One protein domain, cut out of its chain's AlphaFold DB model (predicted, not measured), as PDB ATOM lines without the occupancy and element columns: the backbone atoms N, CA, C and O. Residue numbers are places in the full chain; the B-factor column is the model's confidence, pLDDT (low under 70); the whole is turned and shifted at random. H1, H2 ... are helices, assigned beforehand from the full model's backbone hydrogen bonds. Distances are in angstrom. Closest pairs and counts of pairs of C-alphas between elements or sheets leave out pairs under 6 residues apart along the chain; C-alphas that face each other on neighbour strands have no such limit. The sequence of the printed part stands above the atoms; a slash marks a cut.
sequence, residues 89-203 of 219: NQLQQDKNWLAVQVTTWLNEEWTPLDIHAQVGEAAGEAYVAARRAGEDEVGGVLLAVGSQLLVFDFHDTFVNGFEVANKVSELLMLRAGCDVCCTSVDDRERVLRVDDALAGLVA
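What this domain is: This is residues 89 to 203 of the 219 residues of the protein "Hypothetical protein" of Chlamydomonas leiostraca (UniProt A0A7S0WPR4). Two helical hairpins, H1 with H2 and H3 with H4, pack crosswise on each other, and H5 packs on H1 on the side away from H2. The whole is rounded, 33 by 32 by 30 A, and compact, with a radius of gyration of the C-alphas of 13.2 A. The printed part has 115 residues, with five named helices, H1 to H5 in chain order, and no named strand; the class is all helix.

How they stand to each other: H1, residues 89 to 109, touches H2, residues 114 to 132, closest at the C-alphas of Ala 99 and Gly 120, 3.9 A apart; this hairpin runs opposite ways at a shallow tilt of 34.9 degrees, only just short of steep. With residues 98 to 102 alone, H1 touches H4, residues 161 to 175, at a steep tilt of 62 degrees, closest at the C-alphas of Leu 98 and Val 168, 7.0 A. With residues 97 to 105 alone, H1 touches H5, residues 185 to 203, closest at the C-alphas of Gln 101 and Val 194, 6.9 A. H3, residues 138 to 149, touches H2 at a steep tilt of 51 degrees, with the C-alphas of Ala 126 and Val 145 closest, 5.1 A. H3 and H4 form the other hairpin, closest at the C-alphas of Gly 146 and Phe 162, 4.7 A. H1 and H3 are apart. Every O i to N i+4 pair is within hydrogen-bond range in H1, H3, H4 and H5, and 14 of 15 are in H2.

Where its parts are: H1 begins at C-alpha 89 (4.359, -45.174, -29.412) and is 30.2 A long. H2 measures 28.0 A, H3 16.2 A, H4 20.8 A and H5 27.2 A, ending at C-alpha 203 (-1.295, -38.015, -14.672).

The domain as a whole: The two C-alphas farthest apart, those of His 155 and Ala 203, are 37.2 A apart. The printed part has no cut; the link from H3 to H4, 11 residues, is long. Residue 203 has a pLDDT under 70.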
ATOM      1  N   ASN A  89       4.977 -45.912 -30.513       95.94
ATOM      2  CA  ASN A  89       4.359 -45.174 -29.412       95.94
ATOM      3  C   ASN A  89       4.835 -43.714 -29.361       95.94
ATOM      4  O   ASN A  89       4.001 -42.821 -29.252       95.94
ATOM      5  N   GLN A  90       6.144 -43.469 -29.511       94.75
ATOM      6  CA  GLN A  90       6.688 -42.111 -29.618       94.75
ATOM      7  C   GLN A  90       6.081 -41.375 -30.817       94.75
ATOM      8  O   GLN A  90       5.643 -40.239 -30.686       94.75
ATOM      9  N   LEU A  91       5.975 -42.049 -31.963       96.94
ATOM     10  CA  LEU A  91       5.391 -41.460 -33.163       96.94
ATOM     11  C   LEU A  91       3.916 -41.060 -32.969       96.94
ATOM     12  O   LEU A  91       3.505 -39.991 -33.414       96.94
ATOM     13  N   GLN A  92       3.125 -41.883 -32.274       97.44
ATOM     14  CA  GLN A  92       1.733 -41.555 -31.935       97.44
ATOM     15  C   GLN A  92       1.627 -40.451 -30.871       97.44
ATOM     16  O   GLN A  92       0.724 -39.620 -30.940       97.44
ATOM     17  N   GLN A  93       2.548 -40.397 -29.905       96.00
ATOM     18  CA  GLN A  93       2.630 -39.264 -28.977       96.00
ATOM     19  C   GLN A  93       2.922 -37.965 -29.733       96.00
ATOM     20  O   GLN A  93       2.303 -36.941 -29.450       96.00
ATOM     21  N   ASP A  94       3.811 -38.017 -30.726       96.81
ATOM     22  CA  ASP A  94       4.165 -36.862 -31.544       96.81
ATOM     23  C   ASP A  94       3.021 -36.405 -32.441       96.81
ATOM     24  O   ASP A  94       2.759 -35.203 -32.522       96.81
ATOM     25  N   LYS A  95       2.281 -37.354 -33.018       98.19
ATOM     26  CA  LYS A  95       1.024 -37.097 -33.724       98.19
ATOM     27  C   LYS A  95       0.039 -36.322 -32.847       98.19
ATOM     28  O   LYS A  95      -0.414 -35.248 -33.236       98.19
ATOM     29  N   ASN A  96      -0.283 -36.861 -31.670       97.88
ATOM     30  CA  ASN A  96      -1.289 -36.281 -30.778       97.88
ATOM     31  C   ASN A  96      -0.860 -34.896 -30.284       97.88
ATOM     32  O   ASN A  96      -1.667 -33.970 -30.238       97.88
ATOM     33  N   TRP A  97       0.423 -34.749 -29.955       97.94
ATOM     34  CA  TRP A  97       0.999 -33.469 -29.569       97.94
ATOM     35  C   TRP A  97       0.871 -32.432 -30.691       97.94
ATOM     36  O   TRP A  97       0.362 -31.339 -30.450       97.94
ATOM     37  N   LEU A  98       1.250 -32.781 -31.926       98.44
ATOM     38  CA  LEU A  98       1.116 -31.886 -33.081       98.44
ATOM     39  C   LEU A  98      -0.338 -31.485 -33.327       98.44
ATOM     40  O   LEU A  98      -0.609 -30.306 -33.554       98.44
ATOM     41  N   ALA A  99      -1.269 -32.436 -33.246       98.50
ATOM     42  CA  ALA A  99      -2.684 -32.164 -33.465       98.50
ATOM     43  C   ALA A  99      -3.228 -31.133 -32.466       98.50
ATOM     44  O   ALA A  99      -3.867 -30.156 -32.868       98.50
ATOM     45  N   VAL A 100      -2.916 -31.292 -31.175       98.25
ATOM     46  CA  VAL A 100      -3.332 -30.343 -30.130       98.25
ATOM     47  C   VAL A 100      -2.656 -28.985 -30.314       98.25
ATOM     48  O   VAL A 100      -3.314 -27.952 -30.181       98.25
ATOM     49  N   GLN A 101      -1.376 -28.964 -30.674       98.12
ATOM     50  CA  GLN A 101      -0.622 -27.728 -30.887       98.12
ATOM     51  C   GLN A 101      -1.148 -26.907 -32.062       98.12
ATOM     52  O   GLN A 101      -1.374 -25.706 -31.916       98.12
ATOM     53  N   VAL A 102      -1.394 -27.547 -33.207       98.25
ATOM     54  CA  VAL A 102      -1.963 -26.891 -34.393       98.25
ATOM     55  C   VAL A 102      -3.375 -26.390 -34.099       98.25
ATOM     56  O   VAL A 102      -3.685 -25.241 -34.402       98.25
ATOM     57  N   THR A 103      -4.203 -27.204 -33.438       98.25
ATOM     58  CA  THR A 103      -5.558 -26.800 -33.029       98.25
ATOM     59  C   THR A 103      -5.520 -25.572 -32.120       98.25
ATOM     60  O   THR A 103      -6.266 -24.616 -32.327       98.25
ATOM     61  N   THR A 104      -4.630 -25.578 -31.127       97.69
ATOM     62  CA  THR A 104      -4.481 -24.476 -30.168       97.69
ATOM     63  C   THR A 104      -3.980 -23.214 -30.857       97.69
ATOM     64  O   THR A 104      -4.530 -22.142 -30.629       97.69
ATOM     65  N   TRP A 105      -2.986 -23.332 -31.740       97.06
ATOM     66  CA  TRP A 105      -2.487 -22.205 -32.523       97.06
ATOM     67  C   TRP A 105      -3.589 -21.567 -33.377       97.06
ATOM     68  O   TRP A 105      -3.775 -20.356 -33.300       97.06
ATOM     69  N   LEU A 106      -4.361 -22.363 -34.123       97.38
ATOM     70  CA  LEU A 106      -5.452 -21.839 -34.949       97.38
ATOM     71  C   LEU A 106      -6.547 -21.172 -34.109       97.38
ATOM     72  O   LEU A 106      -7.055 -20.119 -34.481       97.38
ATOM     73  N   ASN A 107      -6.893 -21.755 -32.959       96.81
ATOM     74  CA  ASN A 107      -7.883 -21.181 -32.047       96.81
ATOM     75  C   ASN A 107      -7.426 -19.862 -31.406       96.81
ATOM     76  O   ASN A 107      -8.279 -19.031 -31.106       96.81
ATOM     77  N   GLU A 108      -6.124 -19.696 -31.152       95.19
ATOM     78  CA  GLU A 108      -5.560 -18.480 -30.551       95.19
ATOM     79  C   GLU A 108      -5.322 -17.364 -31.579       95.19
ATOM     80  O   GLU A 108      -5.552 -16.199 -31.263       95.19
ATOM     81  N   GLU A 109      -4.860 -17.699 -32.787       94.31
ATOM     82  CA  GLU A 109      -4.628 -16.712 -33.856       94.31
ATOM     83  C   GLU A 109      -5.953 -16.195 -34.438       94.31
ATOM     84  O   GLU A 109      -6.070 -15.032 -34.824       94.31
ATOM     85  N   TRP A 110      -6.964 -17.064 -34.471       93.19
ATOM     86  CA  TRP A 110      -8.281 -16.771 -35.020       93.19
ATOM     87  C   TRP A 110      -9.359 -16.868 -33.934       93.19
ATOM     88  O   TRP A 110      -9.176 -16.447 -32.795       93.19
ATOM     89  N   THR A 111     -10.542 -17.360 -34.291       92.94
ATOM     90  CA  THR A 111     -11.604 -17.693 -33.335       92.94
ATOM     91  C   THR A 111     -11.668 -19.210 -33.190       92.94
ATOM     92  O   THR A 111     -11.444 -19.902 -34.183       92.94
ATOM     93  N   PRO A 112     -11.989 -19.760 -32.007       96.31
ATOM     94  CA  PRO A 112     -12.167 -21.195 -31.858       96.31
ATOM     95  C   PRO A 112     -13.230 -21.757 -32.807       96.31
ATOM     96  O   PRO A 112     -14.372 -21.297 -32.800       96.31
ATOM     97  N   LEU A 113     -12.848 -22.759 -33.601       95.50
ATOM     98  CA  LEU A 113     -13.716 -23.426 -34.569       95.50
ATOM     99  C   LEU A 113     -13.481 -24.939 -34.543       95.50
ATOM    100  O   LEU A 113     -12.345 -25.400 -34.438       95.50
ATOM    101  N   ASP A 114     -14.546 -25.722 -34.726       96.00
ATOM    102  CA  ASP A 114     -14.468 -27.192 -34.733       96.00
ATOM    103  C   ASP A 114     -13.572 -27.730 -35.861       96.00
ATOM    104  O   ASP A 114     -12.924 -28.769 -35.719       96.00
ATOM    105  N   ILE A 115     -13.495 -27.005 -36.983       97.56
ATOM    106  CA  ILE A 115     -12.643 -27.371 -38.119       97.56
ATOM    107  C   ILE A 115     -11.152 -27.347 -37.751       97.56
ATOM    108  O   ILE A 115     -10.380 -28.127 -38.302       97.56
ATOM    109  N   HIS A 116     -10.734 -26.537 -36.771       98.00
ATOM    110  CA  HIS A 116      -9.331 -26.472 -36.349       98.00
ATOM    111  C   HIS A 116      -8.843 -27.791 -35.747       98.00
ATOM    112  O   HIS A 116      -7.707 -28.188 -36.004       98.00
ATOM    113  N   ALA A 117      -9.708 -28.511 -35.022       98.06
ATOM    114  CA  ALA A 117      -9.385 -29.842 -34.509       98.06
ATOM    115  C   ALA A 117      -9.162 -30.851 -35.647       98.06
ATOM    116  O   ALA A 117      -8.262 -31.687 -35.578       98.06
ATOM    117  N   GLN A 118      -9.942 -30.738 -36.726       98.31
ATOM    118  CA  GLN A 118      -9.794 -31.588 -37.910       98.31
ATOM    119  C   GLN A 118      -8.509 -31.266 -38.682       98.31
ATOM    120  O   GLN A 118      -7.825 -32.183 -39.130       98.31
ATOM    121  N   VAL A 119      -8.143 -29.982 -38.788       98.38
ATOM    122  CA  VAL A 119      -6.859 -29.555 -39.371       98.38
ATOM    123  C   VAL A 119      -5.689 -30.101 -38.552       98.38
ATOM    124  O   VAL A 119      -4.741 -30.638 -39.126       98.38
ATOM    125  N   GLY A 120      -5.759 -30.002 -37.222       98.38
ATOM    126  CA  GLY A 120      -4.739 -30.543 -36.327       98.38
ATOM    127  C   GLY A 120      -4.555 -32.052 -36.498       98.38
ATOM    128  O   GLY A 120      -3.431 -32.515 -36.689       98.38
ATOM    129  N   GLU A 121      -5.651 -32.811 -36.500       98.56
ATOM    130  CA  GLU A 121      -5.615 -34.262 -36.713       98.56
ATOM    131  C   GLU A 121      -5.025 -34.623 -38.086       98.56
ATOM    132  O   GLU A 121      -4.135 -35.470 -38.174       98.56
ATOM    133  N   ALA A 122      -5.454 -33.936 -39.151       98.50
ATOM    134  CA  ALA A 122      -4.939 -34.156 -40.502       98.50
ATOM    135  C   ALA A 122      -3.435 -33.854 -40.610       98.50
ATOM    136  O   ALA A 122      -2.694 -34.610 -41.240       98.50
ATOM    137  N   ALA A 123      -2.961 -32.783 -39.965       98.69
ATOM    138  CA  ALA A 123      -1.542 -32.444 -39.916       98.69
ATOM    139  C   ALA A 123      -0.724 -33.503 -39.154       98.69
ATOM    140  O   ALA A 123       0.359 -33.888 -39.603       98.69
ATOM    141  N   GLY A 124      -1.252 -34.011 -38.035       98.56
ATOM    142  CA  GLY A 124      -0.635 -35.094 -37.267       98.56
ATOM    143  C   GLY A 124      -0.530 -36.394 -38.069       98.56
ATOM    144  O   GLY A 124       0.543 -36.997 -38.126       98.56
ATOM    145  N   GLU A 125      -1.610 -36.818 -38.727       98.62
ATOM    146  CA  GLU A 125      -1.611 -37.998 -39.607       98.62
ATOM    147  C   GLU A 125      -0.609 -37.846 -40.759       98.62
ATOM    148  O   GLU A 125       0.174 -38.759 -41.041       98.62
ATOM    149  N   ALA A 126      -0.566 -36.665 -41.379       98.56
ATOM    150  CA  ALA A 126       0.370 -36.387 -42.458       98.56
ATOM    151  C   ALA A 126       1.834 -36.456 -41.995       98.56
ATOM    152  O   ALA A 126       2.678 -37.011 -42.708       98.56
ATOM    153  N   TYR A 127       2.127 -35.968 -40.785       98.69
ATOM    154  CA  TYR A 127       3.434 -36.118 -40.147       98.69
ATOM    155  C   TYR A 127       3.789 -37.595 -39.930       98.69
ATOM    156  O   TYR A 127       4.870 -38.025 -40.332       98.69
ATOM    157  N   VAL A 128       2.882 -38.401 -39.367       98.62
ATOM    158  CA  VAL A 128       3.109 -39.846 -39.168       98.62
ATOM    159  C   VAL A 128       3.419 -40.542 -40.490       98.62
ATOM    160  O   VAL A 128       4.352 -41.347 -40.556       98.62
ATOM    161  N   ALA A 129       2.670 -40.225 -41.546       98.31
ATOM    162  CA  ALA A 129       2.908 -40.766 -42.877       98.31
ATOM    163  C   ALA A 129       4.294 -40.376 -43.420       98.31
ATOM    164  O   ALA A 129       5.006 -41.247 -43.922       98.31
ATOM    165  N   ALA A 130       4.715 -39.117 -43.253       98.31
ATOM    166  CA  ALA A 130       6.047 -38.654 -43.650       98.31
ATOM    167  C   ALA A 130       7.161 -39.398 -42.890       98.31
ATOM    168  O   ALA A 130       8.062 -39.970 -43.502       98.31
ATOM    169  N   ARG A 131       7.050 -39.496 -41.559       98.00
ATOM    170  CA  ARG A 131       8.023 -40.219 -40.721       98.00
ATOM    171  C   ARG A 131       8.112 -41.700 -41.072       98.00
ATOM    172  O   ARG A 131       9.204 -42.254 -41.134       98.00
ATOM    173  N   ARG A 132       6.978 -42.354 -41.348       97.50
ATOM    174  CA  ARG A 132       6.943 -43.762 -41.786       97.50
ATOM    175  C   ARG A 132       7.539 -43.969 -43.176       97.50
ATOM    176  O   ARG A 132       8.050 -45.052 -43.447       97.50
ATOM    177  N   ALA A 133       7.497 -42.953 -44.035       97.19
ATOM    178  CA  ALA A 133       8.165 -42.964 -45.332       97.19
ATOM    179  C   ALA A 133       9.691 -42.754 -45.231       97.19
ATOM    180  O   ALA A 133      10.372 -42.817 -46.252       97.19
ATOM    181  N   GLY A 134      10.228 -42.556 -44.020       96.69
ATOM    182  CA  GLY A 134      11.652 -42.329 -43.781       96.69
ATOM    183  C   GLY A 134      12.074 -40.873 -43.951       96.69
ATOM    184  O   GLY A 134      13.259 -40.614 -44.139       96.69
ATOM    185  N   GLU A 135      11.125 -39.933 -43.916       97.56
ATOM    186  CA  GLU A 135      11.446 -38.516 -44.009       97.56
ATOM    187  C   GLU A 135      11.914 -37.976 -42.655       97.56
ATOM    188  O   GLU A 135      11.130 -37.797 -41.710       97.56
ATOM    189  N   ASP A 136      13.220 -37.738 -42.573       96.50
ATOM    190  CA  ASP A 136      13.894 -37.287 -41.363       96.50
ATOM    191  C   ASP A 136      14.232 -35.795 -41.360       96.50
ATOM    192  O   ASP A 136      14.470 -35.218 -40.293       96.50
ATOM    193  N   GLU A 137      14.192 -35.166 -42.529       97.19
ATOM    194  CA  GLU A 137      14.567 -33.778 -42.748       97.19
ATOM    195  C   GLU A 137      13.342 -32.861 -42.638       97.19
ATOM    196  O   GLU A 137      12.266 -33.176 -43.146       97.19
ATOM    197  N   VAL A 138      13.467 -31.720 -41.952       96.56
ATOM    198  CA  VAL A 138      12.311 -30.839 -41.694       96.56
ATOM    199  C   VAL A 138      11.701 -30.287 -42.977       96.56
ATOM    200  O   VAL A 138      10.477 -30.259 -43.082       96.56
ATOM    201  N   GLY A 139      12.507 -29.874 -43.956       96.38
ATOM    202  CA  GLY A 139      12.007 -29.427 -45.258       96.38
ATOM    203  C   GLY A 139      11.245 -30.527 -46.005       96.38
ATOM    204  O   GLY A 139      10.175 -30.270 -46.562       96.38
ATOM    205  N   GLY A 140      11.730 -31.763 -45.962       97.88
ATOM    206  CA  GLY A 140      11.040 -32.931 -46.497       97.88
ATOM    207  C   GLY A 140       9.719 -33.205 -45.776       97.88
ATOM    208  O   GLY A 140       8.685 -33.375 -46.429       97.88
ATOM    209  N   VAL A 141       9.709 -33.157 -44.437       98.19
ATOM    210  CA  VAL A 141       8.479 -33.295 -43.635       98.19
ATOM    211  C   VAL A 141       7.482 -32.189 -43.982       98.19
ATOM    212  O   VAL A 141       6.307 -32.481 -44.196       98.19
ATOM    213  N   LEU A 142       7.935 -30.938 -44.097       98.06
ATOM    214  CA  LEU A 142       7.119 -29.789 -44.493       98.06
ATOM    215  C   LEU A 142       6.439 -30.042 -45.837       98.06
ATOM    216  O   LEU A 142       5.219 -29.914 -45.950       98.06
ATOM    217  N   LEU A 143       7.212 -30.433 -46.853       98.31
ATOM    218  CA  LEU A 143       6.682 -30.707 -48.188       98.31
ATOM    219  C   LEU A 143       5.707 -31.887 -48.180       98.31
ATOM    220  O   LEU A 143       4.664 -31.815 -48.837       98.31
ATOM    221  N   ALA A 144       6.000 -32.949 -47.428       98.31
ATOM    222  CA  ALA A 144       5.132 -34.115 -47.305       98.31
ATOM    223  C   ALA A 144       3.802 -33.779 -46.608       98.31
ATOM    224  O   ALA A 144       2.740 -34.195 -47.081       98.31
ATOM    225  N   VAL A 145       3.845 -32.997 -45.524       98.56
ATOM    226  CA  VAL A 145       2.652 -32.529 -44.802       98.56
ATOM    227  C   VAL A 145       1.837 -31.582 -45.677       98.56
ATOM    228  O   VAL A 145       0.649 -31.818 -45.887       98.56
ATOM    229  N   GLY A 146       2.472 -30.561 -46.260       98.31
ATOM    230  CA  GLY A 146       1.804 -29.593 -47.131       98.31
ATOM    231  C   GLY A 146       1.123 -30.262 -48.323       98.31
ATOM    232  O   GLY A 146      -0.032 -29.964 -48.617       98.31
ATOM    233  N   SER A 147       1.792 -31.236 -48.952       98.00
ATOM    234  CA  SER A 147       1.234 -32.000 -50.076       98.00
ATOM    235  C   SER A 147       0.009 -32.821 -49.683       98.00
ATOM    236  O   SER A 147      -0.959 -32.868 -50.440       98.00
ATOM    237  N   GLN A 148       0.022 -33.458 -48.508       97.75
ATOM    238  CA  GLN A 148      -1.133 -34.217 -48.022       97.75
ATOM    239  C   GLN A 148      -2.309 -33.312 -47.657       97.75
ATOM    240  O   GLN A 148      -3.457 -33.680 -47.891       97.75
ATOM    241  N   LEU A 149      -2.038 -32.113 -47.146       98.06
ATOM    242  CA  LEU A 149      -3.088 -31.164 -46.794       98.06
ATOM    243  C   LEU A 149      -3.740 -30.501 -48.016       98.06
ATOM    244  O   LEU A 149      -4.822 -29.950 -47.874       98.06
ATOM    245  N   LEU A 150      -3.187 -30.601 -49.230       95.94
ATOM    246  CA  LEU A 150      -3.792 -30.003 -50.435       95.94
ATOM    247  C   LEU A 150      -5.224 -30.475 -50.739       95.94
ATOM    248  O   LEU A 150      -5.946 -29.785 -51.454       95.94
ATOM    249  N   VAL A 151      -5.627 -31.648 -50.240       94.88
ATOM    250  CA  VAL A 151      -6.981 -32.194 -50.443       94.88
ATOM    251  C   VAL A 151      -7.963 -31.819 -49.330       94.88
ATOM    252  O   VAL A 151      -9.141 -32.157 -49.432       94.88
ATOM    253  N   PHE A 152      -7.495 -31.158 -48.267       96.00
ATOM    254  CA  PHE A 152      -8.331 -30.708 -47.160       96.00
ATOM    255  C   PHE A 152      -9.070 -29.415 -47.535       96.00
ATOM    256  O   PHE A 152      -8.506 -28.528 -48.177       96.00
ATOM    257  N   ASP A 153     -10.336 -29.300 -47.130       96.12
ATOM    258  CA  ASP A 153     -11.127 -28.088 -47.350       96.12
ATOM    259  C   ASP A 153     -10.850 -27.052 -46.253       96.12
ATOM    260  O   ASP A 153     -11.289 -27.184 -45.113       96.12
ATOM    261  N   PHE A 154     -10.098 -26.013 -46.609       96.31
ATOM    262  CA  PHE A 154      -9.687 -24.954 -45.691       96.31
ATOM    263  C   PHE A 154     -10.644 -23.750 -45.647       96.31
ATOM    264  O   PHE A 154     -10.305 -22.764 -44.988       96.31
ATOM    265  N   HIS A 155     -11.805 -23.790 -46.317       94.25
ATOM    266  CA  HIS A 155     -12.677 -22.619 -46.517       94.25
ATOM    267  C   HIS A 155     -12.918 -21.779 -45.250       94.25
ATOM    268  O   HIS A 155     -12.782 -20.556 -45.294       94.25
ATOM    269  N   ASP A 156     -13.184 -22.437 -44.119       92.94
ATOM    270  CA  ASP A 156     -13.535 -21.788 -42.848       92.94
ATOM    271  C   ASP A 156     -12.343 -21.579 -41.893       92.94
ATOM    272  O   ASP A 156     -12.513 -21.092 -40.780       92.94
ATOM    273  N   THR A 157     -11.128 -21.963 -42.294       91.69
ATOM    274  CA  THR A 157      -9.947 -22.003 -41.403       91.69
ATOM    275  C   THR A 157      -9.082 -20.741 -41.447       91.69
ATOM    276  O   THR A 157      -8.182 -20.592 -40.626       91.69
ATOM    277  N   PHE A 158      -9.313 -19.859 -42.426       92.25
ATOM    278  CA  PHE A 158      -8.512 -18.652 -42.693       92.25
ATOM    279  C   PHE A 158      -7.020 -18.890 -42.996       92.25
ATOM    280  O   PHE A 158      -6.264 -17.928 -43.121       92.25
ATOM    281  N   VAL A 159      -6.609 -20.146 -43.177       96.19
ATOM    282  CA  VAL A 159      -5.249 -20.553 -43.552       96.19
ATOM    283  C   VAL A 159      -5.289 -21.560 -44.702       96.19
ATOM    284  O   VAL A 159      -6.354 -21.976 -45.146       96.19
ATOM    285  N   ASN A 160      -4.130 -21.978 -45.200       96.94
ATOM    286  CA  ASN A 160      -3.996 -23.076 -46.155       96.94
ATOM    287  C   ASN A 160      -3.053 -24.183 -45.648       96.94
ATOM    288  O   ASN A 160      -2.339 -24.032 -44.656       96.94
ATOM    289  N   GLY A 161      -3.013 -25.306 -46.372       97.56
ATOM    290  CA  GLY A 161      -2.208 -26.470 -45.991       97.56
ATOM    291  C   GLY A 161      -0.703 -26.207 -45.865       97.56
ATOM    292  O   GLY A 161      -0.057 -26.810 -45.013       97.56
ATOM    293  N   PHE A 162      -0.134 -25.285 -46.649       97.75
ATOM    294  CA  PHE A 162       1.285 -24.932 -46.534       97.75
ATOM    295  C   PHE A 162       1.568 -24.018 -45.341       97.75
ATOM    296  O   PHE A 162       2.623 -24.144 -44.724       97.75
ATOM    297  N   GLU A 163       0.636 -23.146 -44.962       97.50
ATOM    298  CA  GLU A 163       0.752 -22.367 -43.722       97.50
ATOM    299  C   GLU A 163       0.737 -23.288 -42.497       97.50
ATOM    300  O   GLU A 163       1.579 -23.150 -41.607       97.50
ATOM    301  N   VAL A 164      -0.140 -24.296 -42.501       98.31
ATOM    302  CA  VAL A 164      -0.157 -25.338 -41.466       98.31
ATOM    303  C   VAL A 164       1.140 -26.152 -41.479       98.31
ATOM    304  O   VAL A 164       1.730 -26.363 -40.423       98.31
ATOM    305  N   ALA A 165       1.641 -26.566 -42.647       98.44
ATOM    306  CA  ALA A 165       2.899 -27.315 -42.753       98.44
ATOM    307  C   ALA A 165       4.122 -26.516 -42.263       98.44
ATOM    308  O   ALA A 165       5.001 -27.062 -41.587       98.44
ATOM    309  N   ASN A 166       4.157 -25.209 -42.541       96.50
ATOM    310  CA  ASN A 166       5.176 -24.306 -42.009       96.50
ATOM    311  C   ASN A 166       5.114 -24.263 -40.477       96.50
ATOM    312  O   ASN A 166       6.145 -24.421 -39.820       96.50
ATOM    313  N   LYS A 167       3.912 -24.127 -39.898       97.00
ATOM    314  CA  LYS A 167       3.747 -24.150 -38.439       97.00
ATOM    315  C   LYS A 167       4.126 -25.507 -37.838       97.00
ATOM    316  O   LYS A 167       4.786 -25.541 -36.807       97.00
ATOM    317  N   VAL A 168       3.783 -26.627 -38.479       98.00
ATOM    318  CA  VAL A 168       4.215 -27.973 -38.046       98.00
ATOM    319  C   VAL A 168       5.740 -28.063 -37.974       98.00
ATOM    320  O   VAL A 168       6.279 -28.574 -36.994       98.00
ATOM    321  N   SER A 169       6.439 -27.522 -38.968       96.50
ATOM    322  CA  SER A 169       7.906 -27.517 -39.014       96.50
ATOM    323  C   SER A 169       8.511 -26.711 -37.862       96.50
ATOM    324  O   SER A 169       9.405 -27.191 -37.167       96.50
ATOM    325  N   GLU A 170       7.963 -25.522 -37.599       95.25
ATOM    326  CA  GLU A 170       8.335 -24.676 -36.459       95.25
ATOM    327  C   GLU A 170       8.141 -25.404 -35.119       95.25
ATOM    328  O   GLU A 170       9.050 -25.438 -34.288       95.25
ATOM    329  N   LEU A 171       6.982 -26.040 -34.929       96.19
ATOM    330  CA  LEU A 171       6.651 -26.796 -33.720       96.19
ATOM    331  C   LEU A 171       7.609 -27.976 -33.503       96.19
ATOM    332  O   LEU A 171       8.086 -28.188 -32.388       96.19
ATOM    333  N   LEU A 172       7.926 -28.728 -34.559       95.75
ATOM    334  CA  LEU A 172       8.865 -29.849 -34.492       95.75
ATOM    335  C   LEU A 172      10.281 -29.392 -34.123       95.75
ATOM    336  O   LEU A 172      10.933 -30.018 -33.285       95.75
ATOM    337  N   MET A 173      10.742 -28.282 -34.702       94.25
ATOM    338  CA  MET A 173      12.039 -27.690 -34.373       94.25
ATOM    339  C   MET A 173      12.086 -27.196 -32.922       94.25
ATOM    340  O   MET A 173      13.041 -27.508 -32.207       94.25
ATOM    341  N   LEU A 174      11.044 -26.497 -32.456       93.12
ATOM    342  CA  LEU A 174      10.925 -26.063 -31.060       93.12
ATOM    343  C   LEU A 174      10.968 -27.253 -30.098       93.12
ATOM    344  O   LEU A 174      11.690 -27.222 -29.100       93.12
ATOM    345  N   ARG A 175      10.249 -28.330 -30.423       92.75
ATOM    346  CA  ARG A 175      10.230 -29.552 -29.614       92.75
ATOM    347  C   ARG A 175      11.576 -30.273 -29.592       92.75
ATOM    348  O   ARG A 175      11.945 -30.845 -28.569       92.75
ATOM    349  N   ALA A 176      12.334 -30.202 -30.683       92.00
ATOM    350  CA  ALA A 176      13.713 -30.683 -30.746       92.00
ATOM    351  C   ALA A 176      14.715 -29.770 -30.003       92.00
ATOM    352  O   ALA A 176      15.906 -30.080 -29.949       92.00
ATOM    353  N   GLY A 177      14.258 -28.656 -29.417       89.69
ATOM    354  CA  GLY A 177      15.089 -27.707 -28.677       89.69
ATOM    355  C   GLY A 177      15.826 -26.700 -29.562       89.69
ATOM    356  O   GLY A 177      16.771 -26.063 -29.094       89.69
ATOM    357  N   CYS A 178      15.424 -26.557 -30.826       87.62
ATOM    358  CA  CYS A 178      15.962 -25.552 -31.733       87.62
ATOM    359  C   CYS A 178      15.275 -24.199 -31.506       87.62
ATOM    360  O   CYS A 178      14.051 -24.120 -31.394       87.62
ATOM    361  N   ASP A 179      16.068 -23.129 -31.458       82.50
ATOM    362  CA  ASP A 179      15.553 -21.764 -31.413       82.50
ATOM    363  C   ASP A 179      15.270 -21.286 -32.842       82.50
ATOM    364  O   ASP A 179      16.190 -21.068 -33.631       82.50
ATOM    365  N   VAL A 180      13.992 -21.162 -33.198       83.69
ATOM    366  CA  VAL A 180      13.576 -20.765 -34.548       83.69
ATOM    367  C   VAL A 180      13.446 -19.243 -34.600       83.69
ATOM    368  O   VAL A 180      12.679 -18.652 -33.839       83.69
ATOM    369  N   CYS A 181      14.157 -18.603 -35.533       74.50
ATOM    370  CA  CYS A 181      14.286 -17.142 -35.634       74.50
ATOM    371  C   CYS A 181      12.977 -16.372 -35.901       74.50
ATOM    372  O   CYS A 181      12.963 -15.147 -35.800       74.50
ATOM    373  N   CYS A 182      11.891 -17.075 -36.222       74.62
ATOM    374  CA  CYS A 182      10.579 -16.508 -36.530       74.62
ATOM    375  C   CYS A 182       9.495 -16.890 -35.508       74.62
ATOM    376  O   CYS A 182       8.320 -16.647 -35.769       74.62
ATOM    377  N   THR A 183       9.866 -17.477 -34.365       81.50
ATOM    378  CA  THR A 183       8.910 -17.790 -33.288       81.50
ATOM    379  C   THR A 183       8.649 -16.569 -32.417       81.50
ATOM    380  O   THR A 183       9.573 -15.842 -32.042       81.50
ATOM    381  N   SER A 184       7.384 -16.328 -32.078       84.00
ATOM    382  CA  SER A 184       7.035 -15.327 -31.072       84.00
ATOM    383  C   SER A 184       7.201 -15.891 -29.656       84.00
ATOM    384  O   SER A 184       7.283 -17.102 -29.443       84.00
ATOM    385  N   VAL A 185       7.239 -15.006 -28.655       86.81
ATOM    386  CA  VAL A 185       7.176 -15.426 -27.244       86.81
ATOM    387  C   VAL A 185       5.887 -16.213 -26.988       86.81
ATOM    388  O   VAL A 185       5.933 -17.251 -26.332       86.81
ATOM    389  N   ASP A 186       4.782 -15.785 -27.602       87.12
ATOM    390  CA  ASP A 186       3.473 -16.426 -27.482       87.12
ATOM    391  C   ASP A 186       3.496 -17.878 -27.995       87.12
ATOM    392  O   ASP A 186       2.917 -18.760 -27.362       87.12
ATOM    393  N   ASP A 187       4.224 -18.159 -29.087       87.62
ATOM    394  CA  ASP A 187       4.393 -19.524 -29.613       87.62
ATOM    395  C   ASP A 187       5.115 -20.436 -28.613       87.62
ATOM    396  O   ASP A 187       4.702 -21.575 -28.379       87.62
ATOM    397  N   ARG A 188       6.179 -19.929 -27.980       89.94
ATOM    398  CA  ARG A 188       6.960 -20.689 -26.993       89.94
ATOM    399  C   ARG A 188       6.143 -20.962 -25.738       89.94
ATOM    400  O   ARG A 188       6.160 -22.075 -25.220       89.94
ATOM    401  N   GLU A 189       5.425 -19.957 -25.253       92.19
ATOM    402  CA  GLU A 189       4.556 -20.116 -24.094       92.19
ATOM    403  C   GLU A 189       3.395 -21.068 -24.391       92.19
ATOM    404  O   GLU A 189       3.036 -21.863 -23.524       92.19
ATOM    405  N   ARG A 190       2.841 -21.053 -25.612       93.81
ATOM    406  CA  ARG A 190       1.808 -22.008 -26.040       93.81
ATOM    407  C   ARG A 190       2.301 -23.445 -25.961       93.81
ATOM    408  O   ARG A 190       1.605 -24.272 -25.380       93.81
ATOM    409  N   VAL A 191       3.498 -23.722 -26.487       93.00
ATOM    410  CA  VAL A 191       4.119 -25.054 -26.400       93.00
ATOM    411  C   VAL A 191       4.187 -25.530 -24.953       93.00
ATOM    412  O   VAL A 191       3.719 -26.623 -24.656       93.00
ATOM    413  N   LEU A 192       4.679 -24.686 -24.046       92.94
ATOM    414  CA  LEU A 192       4.786 -25.035 -22.628       92.94
ATOM    415  C   LEU A 192       3.414 -25.294 -21.989       92.94
ATOM    416  O   LEU A 192       3.243 -26.286 -21.286       92.94
ATOM    417  N   ARG A 193       2.414 -24.442 -22.267       94.56
ATOM    418  CA  ARG A 193       1.048 -24.623 -21.743       94.56
ATOM    419  C   ARG A 193       0.420 -25.933 -22.214       94.56
ATOM    420  O   ARG A 193      -0.259 -26.597 -21.433       94.56
ATOM    421  N   VAL A 194       0.613 -26.291 -23.481       93.81
ATOM    422  CA  VAL A 194       0.073 -27.533 -24.046       93.81
ATOM    423  C   VAL A 194       0.816 -28.753 -23.508       93.81
ATOM    424  O   VAL A 194       0.160 -29.739 -23.176       93.81
ATOM    425  N   ASP A 195       2.137 -28.680 -23.348       93.06
ATOM    426  CA  ASP A 195       2.931 -29.742 -22.718       93.06
ATOM    427  C   ASP A 195       2.447 -30.025 -21.289       93.06
ATOM    428  O   ASP A 195       2.171 -31.178 -20.947       93.06
ATOM    429  N   ASP A 196       2.259 -28.975 -20.484       93.19
ATOM    430  CA  ASP A 196       1.746 -29.085 -19.117       93.19
ATOM    431  C   ASP A 196       0.324 -29.670 -19.088       93.19
ATOM    432  O   ASP A 196       0.017 -30.543 -18.268       93.19
ATOM    433  N   ALA A 197      -0.548 -29.237 -20.006       91.44
ATOM    434  CA  ALA A 197      -1.915 -29.743 -20.106       91.44
ATOM    435  C   ALA A 197      -1.953 -31.233 -20.491       91.44
ATOM    436  O   ALA A 197      -2.670 -32.018 -19.863       91.44
ATOM    437  N   LEU A 198      -1.159 -31.643 -21.483       90.50
ATOM    438  CA  LEU A 198      -1.058 -33.041 -21.908       90.50
ATOM    439  C   LEU A 198      -0.458 -33.921 -20.805       90.50
ATOM    440  O   LEU A 198      -0.982 -35.005 -20.540       90.50
ATOM    441  N   ALA A 199       0.578 -33.447 -20.109       89.38
ATOM    442  CA  ALA A 199       1.152 -34.148 -18.961       89.38
ATOM    443  C   ALA A 199       0.132 -34.311 -17.819       89.38
ATOM    444  O   ALA A 199       0.029 -35.389 -17.224       89.38
ATOM    445  N   GLY A 200      -0.672 -33.275 -17.550       83.81
ATOM    446  CA  GLY A 200      -1.750 -33.310 -16.561       83.81
ATOM    447  C   GLY A 200      -2.837 -34.340 -16.884       83.81
ATOM    448  O   GLY A 200      -3.294 -35.050 -15.986       83.81
ATOM    449  N   LEU A 201      -3.210 -34.487 -18.160       79.00
ATOM    450  CA  LEU A 201      -4.169 -35.507 -18.605       79.00
ATOM    451  C   LEU A 201      -3.627 -36.932 -18.429       79.00
ATOM    452  O   LEU A 201      -4.364 -37.820 -17.996       79.00
ATOM    453  N   VAL A 202      -2.336 -37.149 -18.700       76.19
ATOM    454  CA  VAL A 202      -1.682 -38.451 -18.479       76.19
ATOM    455  C   VAL A 202      -1.629 -38.793 -16.986       76.19
ATOM    456  O   VAL A 202      -1.910 -39.930 -16.608       76.19
ATOM    457  N   ALA A 203      -1.332 -37.817 -16.123       69.25
ATOM    458  CA  ALA A 203      -1.295 -38.015 -14.672       69.25
ATOM    459  C   ALA A 203      -2.694 -38.225 -14.055       69.25
ATOM    460  O   ALA A 203      -2.850 -39.037 -13.142       69.25
TER     461      ALA A 203